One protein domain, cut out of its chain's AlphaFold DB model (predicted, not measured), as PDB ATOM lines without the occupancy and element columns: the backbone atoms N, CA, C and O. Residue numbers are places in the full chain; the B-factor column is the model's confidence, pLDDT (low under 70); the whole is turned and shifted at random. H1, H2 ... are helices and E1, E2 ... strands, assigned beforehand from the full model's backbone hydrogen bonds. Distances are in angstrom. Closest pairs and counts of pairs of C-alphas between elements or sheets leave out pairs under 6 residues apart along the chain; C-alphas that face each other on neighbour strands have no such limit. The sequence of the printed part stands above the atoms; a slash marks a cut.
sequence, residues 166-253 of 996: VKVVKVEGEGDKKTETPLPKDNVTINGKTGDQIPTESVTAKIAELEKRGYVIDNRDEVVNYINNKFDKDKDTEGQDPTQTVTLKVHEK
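What this domain is: This is residues 166 to 253 of the 996 residues of an uncharacterized protein of Streptococcus sp. (UniProt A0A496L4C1). A twisted four-stranded sheet, with the long strand E5 running through it, has two helices packed on it that run opposite ways: H1 over the edge at E4, and H2 beside E5. A short fifth strand, E3, follows the sheet's first two strands, and residues 229 to 243, with no named element, swing wide of the core before E5. The 88 printed residues hold five named strands and two named helices in the order E1 E2 E3 H1 E4 H2 E5; the sheet is mixed, ordered E2 E1 E5 E4, and the class is mixed, helices and strands. The whole is compact, with a radius of gyration of the C-alphas of 13.6 A and spans of 36 by 24 by 23 A.

How they stand to each other: Begin at E1, residues 166 to 172, which forms a hairpin with E2, residues 179 to 182; look for N 170 and O 181, 2.8 A apart and within hydrogen-bond range. On the other side of E1 is E5, residues 244 to 252, parallel to it at 33 degrees, with N 248 and O 167 at 2.7 A. E5 is staggered: residues 246 to 250 pair with E1, and 250 to 252 with E4, residues 215 to 217, antiparallel, where N 216 and O 251 are 2.8 A apart. The sheet is only just strongly twisted, its C-alphas up to 4.5 A off the best plane. H1, residues 201 to 212, is on one face of it, making two layers, a helix layer and a sheet layer, at a height over the sheet of 8.0 A. H1 lies over E4, along the strands at 20 degrees on the local plane; their closest C-alphas are those of Glu 211 and Ile 217, 7.3 A apart. H2, residues 220 to 228, is on the sheet but over none of its strands; its closest C-alphas with E5 are those of Val 223 and Leu 248, 6.2 A apart. H1, with residues 203 to 207 alone, only just touches H2, with 3 pairs of C-alphas within 8 A, the closest Val 203 and Val 224 at 7.2 A; they run opposite ways at a shallow tilt of 11 degrees. In both helices every O i to N i+4 pair is within hydrogen-bond range. E3, residues 188 to 191, pairs with no named strand and is apart from E5.

Where its parts are: Find C-alpha 166 at (34.481, -23.462, 129.664); from there E1 runs 19.1 A. H1 starts at C-alpha 201, (42.325, -16.066, 123.075), and runs 16.7 A; H2 runs 11.5 A. E5 runs 26.6 A to C-alpha 252 at (27.599, -7.992, 138.881).

The domain as a whole: The C-alphas farthest apart are those of Lys 235 and Lys 253, 37.7 A. The printed part has no cut, and the link from H2 to E5 is long, with 15 residues. Look for pLDDT under 70 at residues 173 to 177 and 239.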
ATOM      1  N   VAL A 166      34.818 -24.514 128.680       91.56
ATOM      2  CA  VAL A 166      34.481 -23.462 129.664       91.56
ATOM      3  C   VAL A 166      32.967 -23.211 129.687       91.56
ATOM      4  O   VAL A 166      32.375 -22.814 128.678       91.56
ATOM      5  N   LYS A 167      32.336 -23.402 130.850       93.19
ATOM      6  CA  LYS A 167      30.924 -23.053 131.118       93.19
ATOM      7  C   LYS A 167      30.837 -21.710 131.842       93.19
ATOM      8  O   LYS A 167      31.693 -21.447 132.672       93.19
ATOM      9  N   VAL A 168      29.822 -20.885 131.587       92.75
ATOM     10  CA  VAL A 168      29.627 -19.602 132.293       92.75
ATOM     11  C   VAL A 168      28.418 -19.675 133.229       92.75
ATOM     12  O   VAL A 168      27.350 -20.148 132.832       92.75
ATOM     13  N   VAL A 169      28.572 -19.187 134.463       91.75
ATOM     14  CA  VAL A 169      27.496 -19.067 135.462       91.75
ATOM     15  C   VAL A 169      27.519 -17.684 136.118       91.75
ATOM     16  O   VAL A 169      28.590 -17.168 136.440       91.75
ATOM     17  N   LYS A 170      26.340 -17.101 136.358       89.62
ATOM     18  CA  LYS A 170      26.190 -15.979 137.290       89.62
ATOM     19  C   LYS A 170      26.198 -16.530 138.717       89.62
ATOM     20  O   LYS A 170      25.440 -17.453 139.011       89.62
ATOM     21  N   VAL A 171      27.023 -15.963 139.588       87.81
ATOM     22  CA  VAL A 171      27.058 -16.257 141.022       87.81
ATOM     23  C   VAL A 171      26.307 -15.166 141.775       87.81
ATOM     24  O   VAL A 171      26.553 -13.978 141.579       87.81
ATOM     25  N   GLU A 172      25.400 -15.575 142.656       78.56
ATOM     26  CA  GLU A 172      24.657 -14.684 143.551       78.56
ATOM     27  C   GLU A 172      24.812 -15.171 145.001       78.56
ATOM     28  O   GLU A 172      24.718 -16.369 145.268       78.56
ATOM     29  N   GLY A 173      25.063 -14.246 145.937       67.12
ATOM     30  CA  GLY A 173      25.233 -14.530 147.368       67.12
ATOM     31  C   GLY A 173      26.687 -14.613 147.863       67.12
ATOM     32  O   GLY A 173      27.634 -14.801 147.098       67.12
ATOM     33  N   GLU A 174      26.857 -14.476 149.179       57.28
ATOM     34  CA  GLU A 174      28.147 -14.547 149.877       57.28
ATOM     35  C   GLU A 174      28.295 -15.846 150.693       57.28
ATOM     36  O   GLU A 174      27.310 -16.491 151.068       57.28
ATOM     37  N   GLY A 175      29.546 -16.227 150.980       58.78
ATOM     38  CA  GLY A 175      29.877 -17.424 151.763       58.78
ATOM     39  C   GLY A 175      29.310 -18.722 151.176       58.78
ATOM     40  O   GLY A 175      29.286 -18.915 149.960       58.78
ATOM     41  N   ASP A 176      28.828 -19.604 152.055       54.12
ATOM     42  CA  ASP A 176      28.337 -20.951 151.716       54.12
ATOM     43  C   ASP A 176      26.964 -20.974 151.010       54.12
ATOM     44  O   ASP A 176      26.443 -22.044 150.701       54.12
ATOM     45  N   LYS A 177      26.340 -19.811 150.771       59.56
ATOM     46  CA  LYS A 177      24.989 -19.688 150.183       59.56
ATOM     47  C   LYS A 177      24.994 -19.201 148.731       59.56
ATOM     48  O   LYS A 177      24.014 -18.615 148.276       59.56
ATOM     49  N   LYS A 178      26.084 -19.446 148.003       72.94
ATOM     50  CA  LYS A 178      26.207 -19.091 146.586       72.94
ATOM     51  C   LYS A 178      25.266 -19.919 145.708       72.94
ATOM     52  O   LYS A 178      25.361 -21.144 145.677       72.94
ATOM     53  N   THR A 179      24.397 -19.248 144.958       77.31
ATOM     54  CA  THR A 179      23.598 -19.855 143.886       77.31
ATOM     55  C   THR A 179      24.248 -19.584 142.534       77.31
ATOM     56  O   THR A 179      24.498 -18.432 142.184       77.31
ATOM     57  N   GLU A 180      24.514 -20.646 141.771       87.69
ATOM     58  CA  GLU A 180      25.111 -20.567 140.432       87.69
ATOM     59  C   GLU A 180      24.024 -20.726 139.361       87.69
ATOM     60  O   GLU A 180      23.528 -21.826 139.112       87.69
ATOM     61  N   THR A 181      23.648 -19.619 138.721       86.56
ATOM     62  CA  THR A 181      22.662 -19.578 137.633       86.56
ATOM     63  C   THR A 181      23.382 -19.711 136.287       86.56
ATOM     64  O   THR A 181      24.147 -18.814 135.924       86.56
ATOM     65  N   PRO A 182      23.172 -20.788 135.505       87.44
ATOM     66  CA  PRO A 182      23.873 -20.968 134.236       87.44
ATOM     67  C   PRO A 182      23.573 -19.871 133.212       87.44
ATOM     68  O   PRO A 182      22.426 -19.451 133.050       87.44
ATOM     69  N   LEU A 183      24.591 -19.500 132.430       89.19
ATOM     70  CA  LEU A 183      24.496 -18.610 131.270       89.19
ATOM     71  C   LEU A 183      24.916 -19.362 129.986       89.19
ATOM     72  O   LEU A 183      25.955 -19.060 129.401       89.19
ATOM     73  N   PRO A 184      24.135 -20.349 129.480       85.06
ATOM     74  CA  PRO A 184      24.612 -21.271 128.439       85.06
ATOM     75  C   PRO A 184      24.907 -20.615 127.083       85.06
ATOM     76  O   PRO A 184      25.561 -21.220 126.238       85.06
ATOM     77  N   LYS A 185      24.424 -19.385 126.867       84.75
ATOM     78  CA  LYS A 185      24.709 -18.564 125.677       84.75
ATOM     79  C   LYS A 185      26.136 -18.004 125.661       84.75
ATOM     80  O   LYS A 185      26.555 -17.473 124.636       84.75
ATOM     81  N   ASP A 186      26.855 -18.087 126.779       91.06
ATOM     82  CA  ASP A 186      28.156 -17.454 126.976       91.06
ATOM     83  C   ASP A 186      29.335 -18.468 127.052       91.06
ATOM     84  O   ASP A 186      30.481 -18.044 127.172       91.06
ATOM     85  N   ASN A 187      29.082 -19.783 126.924       91.94
ATOM     86  CA  ASN A 187      30.079 -20.878 126.989       91.94
ATOM     87  C   ASN A 187      31.101 -20.903 125.816       91.94
ATOM     88  O   ASN A 187      30.807 -20.422 124.721       91.94
ATOM     89  N   VAL A 188      32.273 -21.538 126.013       89.94
ATOM     90  CA  VAL A 188      33.397 -21.627 125.037       89.94
ATOM     91  C   VAL A 188      34.035 -23.035 125.022       89.94
ATOM     92  O   VAL A 188      34.162 -23.650 126.074       89.94
ATOM     93  N   THR A 189      34.473 -23.569 123.867       89.94
ATOM     94  CA  THR A 189      35.006 -24.956 123.724       89.94
ATOM     95  C   THR A 189      36.275 -25.023 122.855       89.94
ATOM     96  O   THR A 189      36.371 -24.296 121.868       89.94
ATOM     97  N   ILE A 190      37.247 -25.887 123.203       89.25
ATOM     98  CA  ILE A 190      38.625 -25.905 122.653       89.25
ATOM     99  C   ILE A 190      39.149 -27.361 122.486       89.25
ATOM    100  O   ILE A 190      38.646 -28.283 123.124       89.25
ATOM    101  N   ASN A 191      40.144 -27.611 121.618       84.81
ATOM    102  CA  ASN A 191      40.684 -28.955 121.309       84.81
ATOM    103  C   ASN A 191      42.227 -28.922 121.160       84.81
ATOM    104  O   ASN A 191      42.729 -27.938 120.616       84.81
ATOM    105  N   GLY A 192      42.976 -29.966 121.564       83.88
ATOM    106  CA  GLY A 192      44.444 -29.996 121.407       83.88
ATOM    107  C   GLY A 192      45.163 -31.249 121.945       83.88
ATOM    108  O   GLY A 192      44.933 -32.341 121.417       83.88
ATOM    109  N   LYS A 193      46.109 -31.092 122.892       81.88
ATOM    110  CA  LYS A 193      47.019 -32.168 123.341       81.88
ATOM    111  C   LYS A 193      47.606 -32.025 124.765       81.88
ATOM    112  O   LYS A 193      48.089 -30.952 125.096       81.88
ATOM    113  N   THR A 194      47.663 -33.086 125.593       73.62
ATOM    114  CA  THR A 194      48.344 -33.077 126.913       73.62
ATOM    115  C   THR A 194      49.745 -32.518 126.774       73.62
ATOM    116  O   THR A 194      50.434 -32.826 125.810       73.62
ATOM    117  N   GLY A 195      50.226 -31.723 127.718       74.19
ATOM    118  CA  GLY A 195      51.576 -31.162 127.606       74.19
ATOM    119  C   GLY A 195      51.796 -30.122 126.497       74.19
ATOM    120  O   GLY A 195      52.742 -29.347 126.616       74.19
ATOM    121  N   ASP A 196      50.931 -30.031 125.485       84.94
ATOM    122  CA  ASP A 196      50.780 -28.827 124.672       84.94
ATOM    123  C   ASP A 196      49.848 -27.860 125.424       84.94
ATOM    124  O   ASP A 196      48.989 -28.271 126.207       84.94
ATOM    125  N   GLN A 197      50.040 -26.561 125.221       80.31
ATOM    126  CA  GLN A 197      49.309 -25.486 125.900       80.31
ATOM    127  C   GLN A 197      47.955 -25.225 125.219       80.31
ATOM    128  O   GLN A 197      47.879 -25.246 123.987       80.31
ATOM    129  N   ILE A 198      46.885 -24.964 125.981       86.00
ATOM    130  CA  ILE A 198      45.580 -24.621 125.383       86.00
ATOM    131  C   ILE A 198      45.583 -23.143 124.942       86.00
ATOM    132  O   ILE A 198      45.948 -22.279 125.743       86.00
ATOM    133  N   PRO A 199      45.153 -22.807 123.708       86.25
ATOM    134  CA  PRO A 199      45.005 -21.415 123.280       86.25
ATOM    135  C   PRO A 199      43.910 -20.700 124.086       86.25
ATOM    136  O   PRO A 199      42.791 -21.202 124.224       86.25
ATOM    137  N   THR A 200      44.224 -19.522 124.629       84.56
ATOM    138  CA  THR A 200      43.367 -18.793 125.585       84.56
ATOM    139  C   THR A 200      42.524 -17.691 124.947       84.56
ATOM    140  O   THR A 200      41.584 -17.198 125.569       84.56
ATOM    141  N   GLU A 201      42.809 -17.300 123.703       86.44
ATOM    142  CA  GLU A 201      42.325 -16.066 123.075       86.44
ATOM    143  C   GLU A 201      40.794 -15.983 123.043       86.44
ATOM    144  O   GLU A 201      40.219 -14.930 123.318       86.44
ATOM    145  N   SER A 202      40.123 -17.107 122.772       84.75
ATOM    146  CA  SER A 202      38.654 -17.186 122.740       84.75
ATOM    147  C   SER A 202      38.016 -17.027 124.126       84.75
ATOM    148  O   SER A 202      36.919 -16.482 124.240       84.75
ATOM    149  N   VAL A 203      38.701 -17.471 125.185       87.88
ATOM    150  CA  VAL A 203      38.246 -17.327 126.578       87.88
ATOM    151  C   VAL A 203      38.470 -15.887 127.041       87.88
ATOM    152  O   VAL A 203      37.542 -15.250 127.533       87.88
ATOM    153  N   THR A 204      39.659 -15.336 126.786       87.94
ATOM    154  CA  THR A 204      40.026 -13.948 127.107       87.94
ATOM    155  C   THR A 204      39.124 -12.934 126.395       87.94
ATOM    156  O   THR A 204      38.661 -11.977 127.015       87.94
ATOM    157  N   ALA A 205      38.797 -13.161 125.117       86.81
ATOM    158  CA  ALA A 205      37.859 -12.318 124.373       86.81
ATOM    159  C   ALA A 205      36.431 -12.375 124.944       86.81
ATOM    160  O   ALA A 205      35.739 -11.357 124.974       86.81
ATOM    161  N   LYS A 206      35.987 -13.547 125.423       91.44
ATOM    162  CA  LYS A 206      34.657 -13.702 126.022       91.44
ATOM    163  C   LYS A 206      34.560 -13.057 127.406       91.44
ATOM    164  O   LYS A 206      33.567 -12.395 127.703       91.44
ATOM    165  N   ILE A 207      35.615 -13.193 128.206       89.56
ATOM    166  CA  ILE A 207      35.816 -12.486 129.475       89.56
ATOM    167  C   ILE A 207      35.676 -10.968 129.277       89.56
ATOM    168  O   ILE A 207      34.837 -10.350 129.929       89.56
ATOM    169  N   ALA A 208      36.374 -10.392 128.293       87.31
ATOM    170  CA  ALA A 208      36.316  -8.955 128.014       87.31
ATOM    171  C   ALA A 208      34.923  -8.457 127.555       87.31
ATOM    172  O   ALA A 208      34.583  -7.290 127.756       87.31
ATOM    173  N   GLU A 209      34.084  -9.314 126.956       88.75
ATOM    174  CA  GLU A 209      32.683  -8.974 126.663       88.75
ATOM    175  C   GLU A 209      31.826  -8.914 127.939       88.75
ATOM    176  O   GLU A 209      30.971  -8.036 128.073       88.75
ATOM    177  N   LEU A 210      32.034  -9.851 128.868       89.75
ATOM    178  CA  LEU A 210      31.294  -9.916 130.130       89.75
ATOM    179  C   LEU A 210      31.650  -8.726 131.036       89.75
ATOM    180  O   LEU A 210      30.749  -8.091 131.579       89.75
ATOM    181  N   GLU A 211      32.927  -8.343 131.091       88.38
ATOM    182  CA  GLU A 211      33.388  -7.143 131.806       88.38
ATOM    183  C   GLU A 211      32.729  -5.863 131.276       88.38
ATOM    184  O   GLU A 211      32.145  -5.098 132.040       88.38
ATOM    185  N   LYS A 212      32.705  -5.673 129.948       86.00
ATOM    186  CA  LYS A 212      32.009  -4.542 129.306       86.00
ATOM    187  C   LYS A 212      30.515  -4.465 129.622       86.00
ATOM    188  O   LYS A 212      29.960  -3.369 129.606       86.00
ATOM    189  N   ARG A 213      29.873  -5.612 129.878       87.50
ATOM    190  CA  ARG A 213      28.458  -5.735 130.277       87.50
ATOM    191  C   ARG A 213      28.225  -5.455 131.769       87.50
ATOM    192  O   ARG A 213      27.086  -5.563 132.207       87.50
ATOM    193  N   GLY A 214      29.267  -5.113 132.534       85.75
ATOM    194  CA  GLY A 214      29.193  -4.808 133.965       85.75
ATOM    195  C   GLY A 214      29.411  -6.006 134.895       85.75
ATOM    196  O   GLY A 214      29.132  -5.887 136.086       85.75
ATOM    197  N   TYR A 215      29.893  -7.150 134.397       90.44
ATOM    198  CA  TYR A 215      30.212  -8.305 135.244       90.44
ATOM    199  C   TYR A 215      31.664  -8.274 135.736       90.44
ATOM    200  O   TYR A 215      32.589  -8.058 134.957       90.44
ATOM    201  N   VAL A 216      31.876  -8.580 137.014       89.44
ATOM    202  CA  VAL A 216      33.188  -8.961 137.550       89.44
ATOM    203  C   VAL A 216      33.360 -10.462 137.359       89.44
ATOM    204  O   VAL A 216      32.436 -11.240 137.592       89.44
ATOM    205  N   ILE A 217      34.551 -10.878 136.939       91.75
ATOM    206  CA  ILE A 217      34.882 -12.285 136.725       91.75
ATOM    207  C   ILE A 217      35.551 -12.827 137.996       91.75
ATOM    208  O   ILE A 217      36.752 -12.627 138.181       91.75
ATOM    209  N   ASP A 218      34.787 -13.504 138.862       88.50
ATOM    210  CA  ASP A 218      35.239 -14.018 140.170       88.50
ATOM    211  C   ASP A 218      36.542 -14.813 140.084       88.50
ATOM    212  O   ASP A 218      37.395 -14.741 140.966       88.50
ATOM    213  N   ASN A 219      36.663 -15.611 139.026       89.94
ATOM    214  CA  ASN A 219      37.722 -16.589 138.871       89.94
ATOM    215  C   ASN A 219      38.418 -16.472 137.507       89.94
ATOM    216  O   ASN A 219      38.796 -17.479 136.909       89.94
ATOM    217  N   ARG A 220      38.616 -15.230 137.027       89.88
ATOM    218  CA  ARG A 220      39.307 -14.932 135.757       89.88
ATOM    219  C   ARG A 220      40.596 -15.726 135.636       89.88
ATOM    220  O   ARG A 220      40.765 -16.477 134.683       89.88
ATOM    221  N   ASP A 221      41.467 -15.578 136.624       85.00
ATOM    222  CA  ASP A 221      42.794 -16.173 136.601       85.00
ATOM    223  C   ASP A 221      42.748 -17.658 136.970       85.00
ATOM    224  O   ASP A 221      43.614 -18.400 136.528       85.00
ATOM    225  N   GLU A 222      41.725 -18.141 137.685       85.69
ATOM    226  CA  GLU A 222      41.509 -19.587 137.839       85.69
ATOM    227  C   GLU A 222      41.215 -20.216 136.475       85.69
ATOM    228  O   GLU A 222      41.898 -21.150 136.080       85.69
ATOM    229  N   VAL A 223      40.250 -19.682 135.717       88.75
ATOM    230  CA  VAL A 223      39.844 -20.237 134.416       88.75
ATOM    231  C   VAL A 223      40.894 -19.997 133.345       88.75
ATOM    232  O   VAL A 223      41.221 -20.917 132.596       88.75
ATOM    233  N   VAL A 224      41.447 -18.786 133.266       86.56
ATOM    234  CA  VAL A 224      42.495 -18.471 132.296       86.56
ATOM    235  C   VAL A 224      43.749 -19.277 132.603       86.56
ATOM    236  O   VAL A 224      44.299 -19.806 131.650       86.56
ATOM    237  N   ASN A 225      44.163 -19.495 133.860       81.56
ATOM    238  CA  ASN A 225      45.289 -20.398 134.140       81.56
ATOM    239  C   ASN A 225      44.921 -21.882 133.995       81.56
ATOM    240  O   ASN A 225      45.737 -22.645 133.492       81.56
ATOM    241  N   TYR A 226      43.707 -22.308 134.361       85.19
ATOM    242  CA  TYR A 226      43.243 -23.687 134.165       85.19
ATOM    243  C   TYR A 226      43.265 -24.084 132.687       85.19
ATOM    244  O   TYR A 226      43.643 -25.209 132.363       85.19
ATOM    245  N   ILE A 227      42.899 -23.151 131.801       84.88
ATOM    246  CA  ILE A 227      43.003 -23.311 130.352       84.88
ATOM    247  C   ILE A 227      44.452 -23.097 129.883       84.88
ATOM    248  O   ILE A 227      44.979 -23.963 129.210       84.88
ATOM    249  N   ASN A 228      45.149 -22.028 130.280       86.00
ATOM    250  CA  ASN A 228      46.548 -21.748 129.899       86.00
ATOM    251  C   ASN A 228      47.566 -22.784 130.413       86.00
ATOM    252  O   ASN A 228      48.739 -22.754 130.035       86.00
ATOM    253  N   ASN A 229      47.137 -23.705 131.272       78.44
ATOM    254  CA  ASN A 229      47.848 -24.944 131.500       78.44
ATOM    255  C   ASN A 229      48.064 -25.703 130.181       78.44
ATOM    256  O   ASN A 229      47.552 -25.409 129.099       78.44
ATOM    257  N   LYS A 230      48.849 -26.760 130.304       85.69
ATOM    258  CA  LYS A 230      48.872 -27.816 129.308       85.69
ATOM    259  C   LYS A 230      47.554 -28.607 129.382       85.69
ATOM    260  O   LYS A 230      46.947 -28.643 130.457       85.69
ATOM    261  N   PHE A 231      47.106 -29.252 128.298       86.88
ATOM    262  CA  PHE A 231      45.919 -30.112 128.431       86.88
ATOM    263  C   PHE A 231      46.186 -31.249 129.447       86.88
ATOM    264  O   PHE A 231      47.345 -31.600 129.706       86.88
ATOM    265  N   ASP A 232      45.128 -31.819 130.026       78.56
ATOM    266  CA  ASP A 232      45.220 -32.901 131.011       78.56
ATOM    267  C   ASP A 232      45.664 -34.243 130.385       78.56
ATOM    268  O   ASP A 232      45.896 -34.344 129.181       78.56
ATOM    269  N   LYS A 233      45.853 -35.270 131.220       76.12
ATOM    270  CA  LYS A 233      46.348 -36.616 130.854       76.12
ATOM    271  C   LYS A 233      45.242 -37.690 130.814       76.12
ATOM    272  O   LYS A 233      45.533 -38.859 130.559       76.12
ATOM    273  N   ASP A 234      44.021 -37.314 131.169       77.81
ATOM    274  CA  ASP A 234      42.891 -38.175 131.507       77.81
ATOM    275  C   ASP A 234      41.944 -38.274 130.288       77.81
ATOM    276  O   ASP A 234      42.102 -37.539 129.324       77.81
ATOM    277  N   LYS A 235      41.035 -39.259 130.205       74.75
ATOM    278  CA  LYS A 235      40.457 -39.649 128.896       74.75
ATOM    279  C   LYS A 235      39.049 -39.103 128.602       74.75
ATOM    280  O   LYS A 235      38.069 -39.583 129.170       74.75
ATOM    281  N   ASP A 236      38.954 -38.241 127.588       79.25
ATOM    282  CA  ASP A 236      37.697 -37.738 127.011       79.25
ATOM    283  C   ASP A 236      36.716 -38.829 126.530       79.25
ATOM    284  O   ASP A 236      37.109 -39.877 126.003       79.25
ATOM    285  N   THR A 237      35.412 -38.540 126.646       74.94
ATOM    286  CA  THR A 237      34.295 -39.409 126.224       74.94
ATOM    287  C   THR A 237      33.282 -38.643 125.360       74.94
ATOM    288  O   THR A 237      32.948 -37.493 125.631       74.94
ATOM    289  N   GLU A 238      32.792 -39.266 124.285       73.00
ATOM    290  CA  GLU A 238      31.906 -38.616 123.308       73.00
ATOM    291  C   GLU A 238      30.463 -38.456 123.823       73.00
ATOM    292  O   GLU A 238      29.906 -39.353 124.452       73.00
ATOM    293  N   GLY A 239      29.847 -37.300 123.547       66.06
ATOM    294  CA  GLY A 239      28.492 -36.960 124.006       66.06
ATOM    295  C   GLY A 239      28.399 -36.474 125.459       66.06
ATOM    296  O   GLY A 239      27.304 -36.145 125.912       66.06
ATOM    297  N   GLN A 240      29.524 -36.399 126.173       78.06
ATOM    298  CA  GLN A 240      29.650 -35.801 127.505       78.06
ATOM    299  C   GLN A 240      30.494 -34.515 127.442       78.06
ATOM    300  O   GLN A 240      31.071 -34.186 126.402       78.06
ATOM    301  N   ASP A 241      30.553 -33.777 128.553       80.62
ATOM    302  CA  ASP A 241      31.574 -32.743 128.742       80.62
ATOM    303  C   ASP A 241      32.981 -33.397 128.771       80.62
ATOM    304  O   ASP A 241      33.101 -34.525 129.260       80.62
ATOM    305  N   PRO A 242      34.043 -32.734 128.268       85.94
ATOM    306  CA  PRO A 242      35.408 -33.265 128.317       85.94
ATOM    307  C   PRO A 242      35.952 -33.339 129.751       85.94
ATOM    308  O   PRO A 242      35.451 -32.641 130.641       85.94
ATOM    309  N   THR A 243      37.009 -34.128 129.981       82.50
ATOM    310  CA  THR A 243      37.650 -34.230 131.313       82.50
ATOM    311  C   THR A 243      38.130 -32.867 131.804       82.50
ATOM    312  O   THR A 243      37.884 -32.496 132.953       82.50
ATOM    313  N   GLN A 244      38.696 -32.070 130.896       87.88
ATOM    314  CA  GLN A 244      39.151 -30.714 131.165       87.88
ATOM    315  C   GLN A 244      38.016 -29.684 131.014       87.88
ATOM    316  O   GLN A 244      38.010 -28.841 130.111       87.88
ATOM    317  N   THR A 245      37.022 -29.767 131.901       90.38
ATOM    318  CA  THR A 245      35.903 -28.814 131.984       90.38
ATOM    319  C   THR A 245      36.038 -27.901 133.200       90.38
ATOM    320  O   THR A 245      36.161 -28.374 134.326       90.38
ATOM    321  N   VAL A 246      35.920 -26.587 132.987       91.06
ATOM    322  CA  VAL A 246      35.944 -25.570 134.052       91.06
ATOM    323  C   VAL A 246      34.748 -24.619 133.958       91.06
ATOM    324  O   VAL A 246      34.133 -24.461 132.901       91.06
ATOM    325  N   THR A 247      34.399 -23.988 135.079       92.69
ATOM    326  CA  THR A 247      33.305 -23.012 135.164       92.69
ATOM    327  C   THR A 247      33.854 -21.610 135.417       92.69
ATOM    328  O   THR A 247      34.464 -21.361 136.454       92.69
ATOM    329  N   LEU A 248      33.602 -20.699 134.479       93.56
ATOM    330  CA  LEU A 248      33.771 -19.258 134.618       93.56
ATOM    331  C   LEU A 248      32.615 -18.690 135.438       93.56
ATOM    332  O   LEU A 248      31.450 -18.755 135.038       93.56
ATOM    333  N   LYS A 249      32.966 -18.145 136.594       91.62
ATOM    334  CA  LYS A 249      32.056 -17.571 137.576       91.62
ATOM    335  C   LYS A 249      32.087 -16.056 137.446       91.62
ATOM    336  O   LYS A 249      33.167 -15.469 137.348       91.62
ATOM    337  N   VAL A 250      30.907 -15.447 137.376       91.94
ATOM    338  CA  VAL A 250      30.764 -13.995 137.259       91.94
ATOM    339  C   VAL A 250      29.702 -13.460 138.214       91.94
ATOM    340  O   VAL A 250      28.630 -14.050 138.339       91.94
ATOM    341  N   HIS A 251      29.947 -12.303 138.820       88.25
ATOM    342  CA  HIS A 251      28.950 -11.531 139.565       88.25
ATOM    343  C   HIS A 251      28.825 -10.122 138.971       88.25
ATOM    344  O   HIS A 251      29.560  -9.747 138.062       88.25
ATOM    345  N   GLU A 252      27.857  -9.333 139.426       89.44
ATOM    346  CA  GLU A 252      27.599  -7.992 138.881       89.44
ATOM    347  C   GLU A 252      28.442  -6.947 139.630       89.44
ATOM    348  O   GLU A 252      28.462  -6.950 140.862       89.44
ATOM    349  N   LYS A 253      29.152  -6.058 138.915       87.81
ATOM    350  CA  LYS A 253      30.022  -5.052 139.549       87.81
ATOM    351  C   LYS A 253      29.176  -4.132 140.427       87.81
ATOM    352  O   LYS A 253      28.224  -3.511 139.953       87.81
TER     353      LYS A 253